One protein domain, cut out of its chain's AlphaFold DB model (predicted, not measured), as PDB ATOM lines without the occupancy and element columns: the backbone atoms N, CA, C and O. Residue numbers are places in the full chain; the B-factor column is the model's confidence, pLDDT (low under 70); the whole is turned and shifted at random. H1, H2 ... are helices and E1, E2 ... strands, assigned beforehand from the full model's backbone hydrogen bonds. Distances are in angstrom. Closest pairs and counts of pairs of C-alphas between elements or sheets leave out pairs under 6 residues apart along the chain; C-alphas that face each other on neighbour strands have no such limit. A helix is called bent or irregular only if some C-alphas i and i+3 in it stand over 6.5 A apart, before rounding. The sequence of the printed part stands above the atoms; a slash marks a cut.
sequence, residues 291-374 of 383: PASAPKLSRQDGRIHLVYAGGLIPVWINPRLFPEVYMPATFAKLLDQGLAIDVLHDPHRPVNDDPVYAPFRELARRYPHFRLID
ATOM      1  N   PRO A 291      85.957 -10.709  48.934       83.19
ATOM      2  CA  PRO A 291      86.856 -11.810  48.617       83.19
ATOM      3  C   PRO A 291      86.330 -12.596  47.413       83.19
ATOM      4  O   PRO A 291      85.125 -12.725  47.206       83.19
ATOM      5  N   ALA A 292      87.231 -13.194  46.630       84.12
ATOM      6  CA  ALA A 292      86.849 -13.982  45.454       84.12
ATOM      7  C   ALA A 292      85.947 -15.189  45.790       84.12
ATOM      8  O   ALA A 292      85.218 -15.683  44.927       84.12
ATOM      9  N   SER A 293      85.997 -15.656  47.042       85.50
ATOM     10  CA  SER A 293      85.149 -16.714  47.593       85.50
ATOM     11  C   SER A 293      83.735 -16.252  47.951       85.50
ATOM     12  O   SER A 293      82.889 -17.105  48.220       85.50
ATOM     13  N   ALA A 294      83.456 -14.943  47.950       86.00
ATOM     14  CA  ALA A 294      82.133 -14.428  48.269       86.00
ATOM     15  C   ALA A 294      81.083 -15.033  47.317       86.00
ATOM     16  O   ALA A 294      81.295 -15.085  46.095       86.00
ATOM     17  N   PRO A 295      79.950 -15.519  47.853       86.56
ATOM     18  CA  PRO A 295      78.908 -16.113  47.034       86.56
ATOM     19  C   PRO A 295      78.359 -15.073  46.053       86.56
ATOM     20  O   PRO A 295      78.041 -13.945  46.426       86.56
ATOM     21  N   LYS A 296      78.232 -15.466  44.784       88.69
ATOM     22  CA  LYS A 296      77.616 -14.641  43.738       88.69
ATOM     23  C   LYS A 296      76.171 -15.076  43.551       88.69
ATOM     24  O   LYS A 296      75.933 -16.267  43.366       88.69
ATOM     25  N   LEU A 297      75.239 -14.124  43.535       88.75
ATOM     26  CA  LEU A 297      73.810 -14.393  43.322       88.75
ATOM     27  C   LEU A 297      73.561 -15.161  42.018       88.75
ATOM     28  O   LEU A 297      72.869 -16.170  42.031       88.75
ATOM     29  N   SER A 298      74.285 -14.807  40.953       92.00
ATOM     30  CA  SER A 298      74.213 -15.496  39.658       92.00
ATOM     31  C   SER A 298      74.541 -16.990  39.699       92.00
ATOM     32  O   SER A 298      74.106 -17.748  38.838       92.00
ATOM     33  N   ARG A 299      75.327 -17.445  40.684       91.88
ATOM     34  CA  ARG A 299      75.609 -18.876  40.884       91.88
ATOM     35  C   ARG A 299      74.494 -19.590  41.645       91.88
ATOM     36  O   ARG A 299      74.434 -20.812  41.585       91.88
ATOM     37  N   GLN A 300      73.674 -18.853  42.390       90.88
ATOM     38  CA  GLN A 300      72.589 -19.400  43.201       90.88
ATOM     39  C   GLN A 300      71.334 -19.636  42.359       90.88
ATOM     40  O   GLN A 300      70.700 -20.675  42.509       90.88
ATOM     41  N   ASP A 301      70.997 -18.706  41.464       93.19
ATOM     42  CA  ASP A 301      69.770 -18.767  40.659       93.19
ATOM     43  C   ASP A 301      70.006 -18.997  39.154       93.19
ATOM     44  O   ASP A 301      69.051 -19.169  38.396       93.19
ATOM     45  N   GLY A 302      71.269 -19.025  38.714       94.62
ATOM     46  CA  GLY A 302      71.649 -19.234  37.317       94.62
ATOM     47  C   GLY A 302      71.394 -18.034  36.399       94.62
ATOM     48  O   GLY A 302      71.479 -18.189  35.179       94.62
ATOM     49  N   ARG A 303      71.077 -16.849  36.939       95.44
ATOM     50  CA  ARG A 303      70.773 -15.641  36.156       95.44
ATOM     51  C   ARG A 303      71.966 -14.702  36.057       95.44
ATOM     52  O   ARG A 303      72.869 -14.688  36.888       95.44
ATOM     53  N   ILE A 304      71.965 -13.859  35.029       96.69
ATOM     54  CA  ILE A 304      72.897 -12.732  34.950       96.69
ATOM     55  C   ILE A 304      72.307 -11.583  35.769       96.69
ATOM     56  O   ILE A 304      71.218 -11.106  35.454       96.69
ATOM     57  N   HIS A 305      73.039 -11.145  36.794       95.81
ATOM     58  CA  HIS A 305      72.681  -9.999  37.628       95.81
ATOM     59  C   HIS A 305      73.371  -8.741  37.116       95.81
ATOM     60  O   HIS A 305      74.603  -8.668  37.084       95.81
ATOM     61  N   LEU A 306      72.572  -7.752  36.734       96.81
ATOM     62  CA  LEU A 306      73.028  -6.398  36.466       96.81
ATOM     63  C   LEU A 306      72.918  -5.586  37.753       96.81
ATOM     64  O   LEU A 306      71.867  -5.568  38.388       96.81
ATOM     65  N   VAL A 307      73.999  -4.909  38.130       93.25
ATOM     66  CA  VAL A 307      74.039  -4.096  39.348       93.25
ATOM     67  C   VAL A 307      74.051  -2.625  38.964       93.25
ATOM     68  O   VAL A 307      74.916  -2.190  38.203       93.25
ATOM     69  N   TYR A 308      73.111  -1.862  39.514       93.56
ATOM     70  CA  TYR A 308      73.137  -0.404  39.494       93.56
ATOM     71  C   TYR A 308      73.435   0.098  40.905       93.56
ATOM     72  O   TYR A 308      72.776  -0.321  41.852       93.56
ATOM     73  N   ALA A 309      74.418   0.984  41.049       89.44
ATOM     74  CA  ALA A 309      74.756   1.609  42.323       89.44
ATOM     75  C   ALA A 309      74.673   3.129  42.180       89.44
ATOM     76  O   ALA A 309      75.420   3.704  41.386       89.44
ATOM     77  N   GLY A 310      73.773   3.772  42.927       87.25
ATOM     78  CA  GLY A 310      73.612   5.223  42.874       87.25
ATOM     79  C   GLY A 310      72.230   5.748  43.261       87.25
ATOM     80  O   GLY A 310      71.317   5.013  43.651       87.25
ATOM     81  N   GLY A 311      72.093   7.068  43.145       88.00
ATOM     82  CA  GLY A 311      70.836   7.774  43.359       88.00
ATOM     83  C   GLY A 311      69.802   7.448  42.279       88.00
ATOM     84  O   GLY A 311      70.140   7.271  41.115       88.00
ATOM     85  N   LEU A 312      68.528   7.391  42.660       91.25
ATOM     86  CA  LEU A 312      67.418   7.248  41.725       91.25
ATOM     87  C   LEU A 312      66.820   8.623  41.461       91.25
ATOM     88  O   LEU A 312      66.601   9.401  42.392       91.25
ATOM     89  N   ILE A 313      66.573   8.922  40.190       90.25
ATOM     90  CA  ILE A 313      66.064  10.223  39.770       90.25
ATOM     91  C   ILE A 313      64.548  10.141  39.539       90.25
ATOM     92  O   ILE A 313      64.090   9.217  38.859       90.25
ATOM     93  N   PRO A 314      63.754  11.098  40.057       88.75
ATOM     94  CA  PRO A 314      62.328  11.163  39.769       88.75
ATOM     95  C   PRO A 314      62.028  11.243  38.273       88.75
ATOM     96  O   PRO A 314      62.567  12.090  37.568       88.75
ATOM     97  N   VAL A 315      61.075  10.437  37.799       92.25
ATOM     98  CA  VAL A 315      60.726  10.331  36.367       92.25
ATOM     99  C   VAL A 315      60.121  11.605  35.759       92.25
ATOM    100  O   VAL A 315      59.961  11.688  34.543       92.25
ATOM    101  N   TRP A 316      59.760  12.587  36.589       90.00
ATOM    102  CA  TRP A 316      59.160  13.858  36.171       90.00
ATOM    103  C   TRP A 316      60.164  15.007  36.018       90.00
ATOM    104  O   TRP A 316      59.767  16.101  35.621       90.00
ATOM    105  N   ILE A 317      61.444  14.803  36.347       90.06
ATOM    106  CA  ILE A 317      62.466  15.844  36.177       90.06
ATOM    107  C   ILE A 317      62.854  15.999  34.696       90.06
ATOM    108  O   ILE A 317      62.525  15.164  33.854       90.06
ATOM    109  N   ASN A 318      63.564  17.078  34.357       89.25
ATOM    110  CA  ASN A 318      63.963  17.364  32.981       89.25
ATOM    111  C   ASN A 318      64.880  16.254  32.400       89.25
ATOM    112  O   ASN A 318      66.037  16.157  32.817       89.25
ATOM    113  N   PRO A 319      64.437  15.491  31.375       91.00
ATOM    114  CA  PRO A 319      65.204  14.383  30.795       91.00
ATOM    115  C   PRO A 319      66.482  14.818  30.070       91.00
ATOM    116  O   PRO A 319      67.329  13.980  29.772       91.00
ATOM    117  N   ARG A 320      66.612  16.106  29.719       89.81
ATOM    118  CA  ARG A 320      67.829  16.629  29.079       89.81
ATOM    119  C   ARG A 320      68.983  16.725  30.064       89.81
ATOM    120  O   ARG A 320      70.120  16.518  29.665       89.81
ATOM    121  N   LEU A 321      68.665  17.055  31.314       89.75
ATOM    122  CA  LEU A 321      69.636  17.086  32.397       89.75
ATOM    123  C   LEU A 321      69.789  15.708  33.024       89.75
ATOM    124  O   LEU A 321      70.897  15.343  33.370       89.75
ATOM    125  N   PHE A 322      68.701  14.947  33.139       92.12
ATOM    126  CA  PHE A 322      68.708  13.647  33.796       92.12
ATOM    127  C   PHE A 322      68.121  12.572  32.884       92.12
ATOM    128  O   PHE A 322      66.931  12.255  32.973       92.12
ATOM    129  N   PRO A 323      68.909  11.993  31.968       92.44
ATOM    130  CA  PRO A 323      68.435  10.895  31.129       92.44
ATOM    131  C   PRO A 323      68.018   9.655  31.945       92.44
ATOM    132  O   PRO A 323      67.277   8.804  31.447       92.44
ATOM    133  N   GLU A 324      68.431   9.559  33.211       93.31
ATOM    134  CA  GLU A 324      68.062   8.515  34.167       93.31
ATOM    135  C   GLU A 324      66.552   8.425  34.417       93.31
ATOM    136  O   GLU A 324      66.087   7.386  34.880       93.31
ATOM    137  N   VAL A 325      65.748   9.432  34.051       94.62
ATOM    138  CA  VAL A 325      64.278   9.324  34.133       94.62
ATOM    139  C   VAL A 325      63.713   8.146  33.335       94.62
ATOM    140  O   VAL A 325      62.637   7.638  33.645       94.62
ATOM    141  N   TYR A 326      64.440   7.667  32.322       95.88
ATOM    142  CA  TYR A 326      64.053   6.500  31.528       95.88
ATOM    143  C   TYR A 326      64.498   5.164  32.145       95.88
ATOM    144  O   TYR A 326      64.219   4.101  31.585       95.88
ATOM    145  N   MET A 327      65.181   5.187  33.292       95.75
ATOM    146  CA  MET A 327      65.740   4.003  33.940       95.75
ATOM    147  C   MET A 327      64.688   2.940  34.279       95.75
ATOM    148  O   MET A 327      64.934   1.788  33.921       95.75
ATOM    149  N   PRO A 328      63.495   3.256  34.830       96.94
ATOM    150  CA  PRO A 328      62.479   2.230  35.078       96.94
ATOM    151  C   PRO A 328      62.056   1.483  33.805       96.94
ATOM    152  O   PRO A 328      61.930   0.258  33.806       96.94
ATOM    153  N   ALA A 329      61.896   2.201  32.688       97.25
ATOM    154  CA  ALA A 329      61.537   1.599  31.406       97.25
ATOM    155  C   ALA A 329      62.676   0.736  30.836       97.25
ATOM    156  O   ALA A 329      62.428  -0.327  30.267       97.25
ATOM    157  N   THR A 330      63.927   1.170  30.998       96.88
ATOM    158  CA  THR A 330      65.108   0.385  30.616       96.88
ATOM    159  C   THR A 330      65.228  -0.883  31.456       96.88
ATOM    160  O   THR A 330      65.449  -1.961  30.906       96.88
ATOM    161  N   PHE A 331      65.013  -0.786  32.769       97.81
ATOM    162  CA  PHE A 331      65.019  -1.930  33.674       97.81
ATOM    163  C   PHE A 331      63.932  -2.938  33.312       97.81
ATOM    164  O   PHE A 331      64.256  -4.109  33.150       97.81
ATOM    165  N   ALA A 332      62.691  -2.505  33.068       98.38
ATOM    166  CA  ALA A 332      61.618  -3.395  32.614       98.38
ATOM    167  C   ALA A 332      62.026  -4.213  31.375       98.38
ATOM    168  O   ALA A 332      61.893  -5.433  31.372       98.38
ATOM    169  N   LYS A 333      62.620  -3.567  30.361       98.38
ATOM    170  CA  LYS A 333      63.081  -4.248  29.137       98.38
ATOM    171  C   LYS A 333      64.176  -5.282  29.396       98.38
ATOM    172  O   LYS A 333      64.227  -6.300  28.710       98.38
ATOM    173  N   LEU A 334      65.089  -5.012  30.326       98.19
ATOM    174  CA  LEU A 334      66.149  -5.953  30.707       98.19
ATOM    175  C   LEU A 334      65.571  -7.133  31.504       98.19
ATOM    176  O   LEU A 334      65.924  -8.283  31.247       98.19
ATOM    177  N   LEU A 335      64.631  -6.858  32.409       98.19
ATOM    178  CA  LEU A 335      63.933  -7.868  33.203       98.19
ATOM    179  C   LEU A 335      63.059  -8.784  32.330       98.19
ATOM    180  O   LEU A 335      63.049  -9.994  32.558       98.19
ATOM    181  N   ASP A 336      62.388  -8.242  31.307       98.00
ATOM    182  CA  ASP A 336      61.599  -9.003  30.322       98.00
ATOM    183  C   ASP A 336      62.463  -9.978  29.498       98.00
ATOM    184  O   ASP A 336      61.971 -11.001  29.027       98.00
ATOM    185  N   GLN A 337      63.767  -9.709  29.364       97.38
ATOM    186  CA  GLN A 337      64.729 -10.612  28.717       97.38
ATOM    187  C   GLN A 337      65.257 -11.707  29.661       97.38
ATOM    188  O   GLN A 337      66.107 -12.505  29.274       97.38
ATOM    189  N   GLY A 338      64.769 -11.761  30.906       96.38
ATOM    190  CA  GLY A 338      65.151 -12.766  31.898       96.38
ATOM    191  C   GLY A 338      66.399 -12.431  32.723       96.38
ATOM    192  O   GLY A 338      66.824 -13.269  33.524       96.38
ATOM    193  N   LEU A 339      66.968 -11.231  32.570       97.94
ATOM    194  CA  LEU A 339      68.071 -10.735  33.405       97.94
ATOM    195  C   LEU A 339      67.568 -10.362  34.799       97.94
ATOM    196  O   LEU A 339      66.442  -9.898  34.922       97.94
ATOM    197  N   ALA A 340      68.415 -10.504  35.819       97.94
ATOM    198  CA  ALA A 340      68.178  -9.979  37.163       97.94
ATOM    199  C   ALA A 340      68.759  -8.566  37.304       97.94
ATOM    200  O   ALA A 340      69.771  -8.247  36.673       97.94
ATOM    201  N   ILE A 341      68.130  -7.718  38.120       97.69
ATOM    202  CA  ILE A 341      68.627  -6.365  38.405       97.69
ATOM    203  C   ILE A 341      68.643  -6.134  39.911       97.69
ATOM    204  O   ILE A 341      67.605  -6.231  40.565       97.69
ATOM    205  N   ASP A 342      69.810  -5.765  40.426       95.38
ATOM    206  CA  ASP A 342      70.014  -5.335  41.804       95.38
ATOM    207  C   ASP A 342      70.356  -3.836  41.819       95.38
ATOM    208  O   ASP A 342      71.380  -3.405  41.286       95.38
ATOM    209  N   VAL A 343      69.490  -3.035  42.433       94.94
ATOM    210  CA  VAL A 343      69.690  -1.605  42.671       94.94
ATOM    211  C   VAL A 343      70.186  -1.415  44.099       94.94
ATOM    212  O   VAL A 343      69.446  -1.656  45.052       94.94
ATOM    213  N   LEU A 344      71.435  -0.969  44.226       91.69
ATOM    214  CA  LEU A 344      72.059  -0.505  45.463       91.69
ATOM    215  C   LEU A 344      71.866   1.012  45.542       91.69
ATOM    216  O   LEU A 344      72.576   1.763  44.869       91.69
ATOM    217  N   HIS A 345      70.865   1.459  46.300       91.06
ATOM    218  CA  HIS A 345      70.532   2.880  46.374       91.06
ATOM    219  C   HIS A 345      71.557   3.681  47.206       91.06
ATOM    220  O   HIS A 345      72.535   3.130  47.693       91.06
ATOM    221  N   ASP A 346      71.396   4.995  47.324       87.06
ATOM    222  CA  ASP A 346      72.269   5.851  48.129       87.06
ATOM    223  C   ASP A 346      72.084   5.532  49.630       87.06
ATOM    224  O   ASP A 346      70.955   5.617  50.117       87.06
ATOM    225  N   PRO A 347      73.148   5.182  50.386       82.62
ATOM    226  CA  PRO A 347      73.046   4.911  51.825       82.62
ATOM    227  C   PRO A 347      72.563   6.115  52.648       82.62
ATOM    228  O   PRO A 347      72.093   5.943  53.768       82.62
ATOM    229  N   HIS A 348      72.672   7.335  52.117       80.75
ATOM    230  CA  HIS A 348      72.204   8.555  52.783       80.75
ATOM    231  C   HIS A 348      70.730   8.873  52.493       80.75
ATOM    232  O   HIS A 348      70.193   9.835  53.040       80.75
ATOM    233  N   ARG A 349      70.063   8.095  51.629       83.75
ATOM    234  CA  ARG A 349      68.652   8.283  51.257       83.75
ATOM    235  C   ARG A 349      67.922   6.940  51.266       83.75
ATOM    236  O   ARG A 349      67.764   6.342  50.207       83.75
ATOM    237  N   PRO A 350      67.480   6.453  52.435       83.56
ATOM    238  CA  PRO A 350      66.788   5.175  52.525       83.56
ATOM    239  C   PRO A 350      65.549   5.121  51.629       83.56
ATOM    240  O   PRO A 350      64.789   6.089  51.525       83.56
ATOM    241  N   VAL A 351      65.323   3.968  51.010       86.06
ATOM    242  CA  VAL A 351      64.142   3.697  50.196       86.06
ATOM    243  C   VAL A 351      62.910   3.719  51.097       86.06
ATOM    244  O   VAL A 351      62.776   2.933  52.032       86.06
ATOM    245  N   ASN A 352      61.980   4.616  50.794       86.75
ATOM    246  CA  ASN A 352      60.764   4.829  51.573       86.75
ATOM    247  C   ASN A 352      59.549   4.976  50.638       86.75
ATOM    248  O   ASN A 352      59.600   4.576  49.469       86.75
ATOM    249  N   ASP A 353      58.444   5.530  51.140       89.06
ATOM    250  CA  ASP A 353      57.209   5.724  50.374       89.06
ATOM    251  C   ASP A 353      57.226   6.931  49.421       89.06
ATOM    252  O   ASP A 353      56.252   7.125  48.687       89.06
ATOM    253  N   ASP A 354      58.335   7.679  49.342       90.56
ATOM    254  CA  ASP A 354      58.486   8.830  48.448       90.56
ATOM    255  C   ASP A 354      58.064   8.466  47.004       90.56
ATOM    256  O   ASP A 354      58.388   7.366  46.511       90.56
ATOM    257  N   PRO A 355      57.306   9.346  46.317       92.44
ATOM    258  CA  PRO A 355      56.875   9.134  44.938       92.44
ATOM    259  C   PRO A 355      58.010   8.843  43.944       92.44
ATOM    260  O   PRO A 355      57.763   8.176  42.938       92.44
ATOM    261  N   VAL A 356      59.246   9.278  44.218       91.81
ATOM    262  CA  VAL A 356      60.452   8.973  43.423       91.81
ATOM    263  C   VAL A 356      60.615   7.466  43.241       91.81
ATOM    264  O   VAL A 356      60.946   7.002  42.149       91.81
ATOM    265  N   TYR A 357      60.345   6.688  44.291       94.38
ATOM    266  CA  TYR A 357      60.563   5.244  44.291       94.38
ATOM    267  C   TYR A 357      59.366   4.449  43.754       94.38
ATOM    268  O   TYR A 357      59.504   3.254  43.488       94.38
ATOM    269  N   ALA A 358      58.201   5.076  43.547       95.25
ATOM    270  CA  ALA A 358      56.982   4.380  43.125       95.25
ATOM    271  C   ALA A 358      57.158   3.531  41.843       95.25
ATOM    272  O   ALA A 358      56.752   2.365  41.862       95.25
ATOM    273  N   PRO A 359      57.821   4.013  40.768       96.38
ATOM    274  CA  PRO A 359      58.062   3.198  39.574       96.38
ATOM    275  C   PRO A 359      58.930   1.961  39.844       96.38
ATOM    276  O   PRO A 359      58.736   0.917  39.228       96.38
ATOM    277  N   PHE A 360      59.878   2.055  40.778       96.12
ATOM    278  CA  PHE A 360      60.774   0.951  41.128       96.12
ATOM    279  C   PHE A 360      60.100  -0.057  42.063       96.12
ATOM    280  O   PHE A 360      60.315  -1.261  41.923       96.12
ATOM    281  N   ARG A 361      59.222   0.403  42.966       95.31
ATOM    282  CA  ARG A 361      58.353  -0.486  43.753       95.31
ATOM    283  C   ARG A 361      57.433  -1.297  42.839       95.31
ATOM    284  O   ARG A 361      57.253  -2.488  43.071       95.31
ATOM    285  N   GLU A 362      56.914  -0.695  41.770       96.81
ATOM    286  CA  GLU A 362      56.118  -1.421  40.773       96.81
ATOM    287  C   GLU A 362      56.944  -2.482  40.027       96.81
ATOM    288  O   GLU A 362      56.490  -3.616  39.870       96.81
ATOM    289  N   LEU A 363      58.192  -2.173  39.646       97.75
ATOM    290  CA  LEU A 363      59.103  -3.181  39.089       97.75
ATOM    291  C   LEU A 363      59.313  -4.354  40.055       97.75
ATOM    292  O   LEU A 363      59.224  -5.501  39.626       97.75
ATOM    293  N   ALA A 364      59.524  -4.085  41.346       96.50
ATOM    294  CA  ALA A 364      59.691  -5.129  42.358       96.50
ATOM    295  C   ALA A 364      58.440  -6.010  42.520       96.50
ATOM    296  O   ALA A 364      58.558  -7.212  42.747       96.50
ATOM    297  N   ARG A 365      57.235  -5.440  42.371       96.88
ATOM    298  CA  ARG A 365      55.980  -6.213  42.393       96.88
ATOM    299  C   ARG A 365      55.824  -7.096  41.159       96.88
ATOM    300  O   ARG A 365      55.322  -8.212  41.272       96.88
ATOM    301  N   ARG A 366      56.219  -6.595  39.987       98.00
ATOM    302  CA  ARG A 366      56.040  -7.288  38.705       98.00
ATOM    303  C   ARG A 366      57.122  -8.332  38.421       98.00
ATOM    304  O   ARG A 366      56.827  -9.349  37.798       98.00
ATOM    305  N   TYR A 367      58.356  -8.087  38.849       97.94
ATOM    306  CA  TYR A 367      59.521  -8.909  38.523       97.94
ATOM    307  C   TYR A 367      60.177  -9.441  39.805       97.94
ATOM    308  O   TYR A 367      60.877  -8.691  40.482       97.94
ATOM    309  N   PRO A 368      60.035 -10.745  40.122       95.25
ATOM    310  CA  PRO A 368      60.633 -11.347  41.322       95.25
ATOM    311  C   PRO A 368      62.165 -11.253  41.393       95.25
ATOM    312  O   PRO A 368      62.751 -11.398  42.461       95.25
ATOM    313  N   HIS A 369      62.820 -11.042  40.251       95.69
ATOM    314  CA  HIS A 369      64.272 -10.921  40.102       95.69
ATOM    315  C   HIS A 369      64.755  -9.461  39.986       95.69
ATOM    316  O   HIS A 369      65.893  -9.217  39.586       95.69
ATOM    317  N   PHE A 370      63.896  -8.495  40.320       97.62
ATOM    318  CA  PHE A 370      64.275  -7.104  40.557       97.62
ATOM    319  C   PHE A 370      64.385  -6.848  42.061       97.62
ATOM    320  O   PHE A 370      63.470  -7.165  42.823       97.62
ATOM    321  N   ARG A 371      65.489  -6.242  42.496       94.81
ATOM    322  CA  ARG A 371      65.741  -5.916  43.901       94.81
ATOM    323  C   ARG A 371      66.123  -4.454  44.036       94.81
ATOM    324  O   ARG A 371      67.096  -4.016  43.436       94.81
ATOM    325  N   LEU A 372      65.382  -3.728  44.863       93.75
ATOM    326  CA  LEU A 372      65.731  -2.388  45.318       93.75
ATOM    327  C   LEU A 372      66.103  -2.482  46.794       93.75
ATOM    328  O   LEU A 372      65.274  -2.890  47.605       93.75
ATOM    329  N   ILE A 373      67.353  -2.170  47.113       89.06
ATOM    330  CA  ILE A 373      67.890  -2.234  48.470       89.06
ATOM    331  C   ILE A 373      68.640  -0.949  48.803       89.06
ATOM    332  O   ILE A 373      69.220  -0.314  47.918       89.06
ATOM    333  N   ASP A 374      68.637  -0.591  50.082       81.00
ATOM    334  CA  ASP A 374      69.447   0.512  50.585       81.00
ATOM    335  C   ASP A 374      70.934   0.242  50.331       81.00
ATOM    336  O   ASP A 374      71.409  -0.904  50.349       81.00
TER     337      ASP A 374
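Overview. This is residues 291 to 374 of the 383 residues of an uncharacterized protein of Azospirillum oleiclasticum (UniProt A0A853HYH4). A small parallel sheet of three strands, E1, E2 and E3, is accompanied by two helices, H2 and H3, side by side and meeting over part of their length. The short H1 lies toward one end of the long axis, and the loop of residues 310 to 322 toward the other. The 84 printed residues hold H1 E1 H2 E2 H3 E3 along the chain, a mixed class, with sheet order E1 E2 E3. The whole is compact, with radius of gyration of the C-alphas 13.6 A and spans of 41 by 29 by 24 A.

Along the chain. Find C-alpha 297 at (73.810, -14.393, 43.322), where H1, residues 297 to 301, begins. E1 is residues 305 to 309, 12.7 A long. H2, residues 323 to 336, runs 21.1 A; it is irregular, C-alphas 325 and 328 being 7.4 A apart. E2 is residues 340 to 344, 13.2 A. H3, residues 355 to 366, runs 17.6 A, irregular with C-alphas 356 and 359 7.3 A apart. E3, residues 370 to 373, ends at C-alpha 373, (67.890, -2.234, 48.470).

Arrangement. E2 is the inner strand: look for N 306 and O 340, 2.8 A apart, toward E1, and N 343 and O 371, 2.8 A, toward E3. E1, H2, E2 and E2, H3, E3 are strand-helix-strand units, parallel neighbours joined through a helix, with right-handed crossovers. H1, H2 and H3 are on the sheet but only graze it. H2, with residues 328 to 332 alone, touches H3, the same way at a shallow tilt of 9 degrees; their closest C-alphas, of Pro 328 and Pro 359, are 6.4 A apart. H1 is apart from both. Every O i to N i+4 pair is within hydrogen-bond range in H1, but 7 of 10 in H2 and 6 of 8 in H3.

Size, cuts and confidence. The C-alphas of Ser 293 and Asn 318, the two farthest apart, are 42.7 A apart. The printed part has no cut; E1 to H2 is the long link. No printed residue is under 70 in pLDDT.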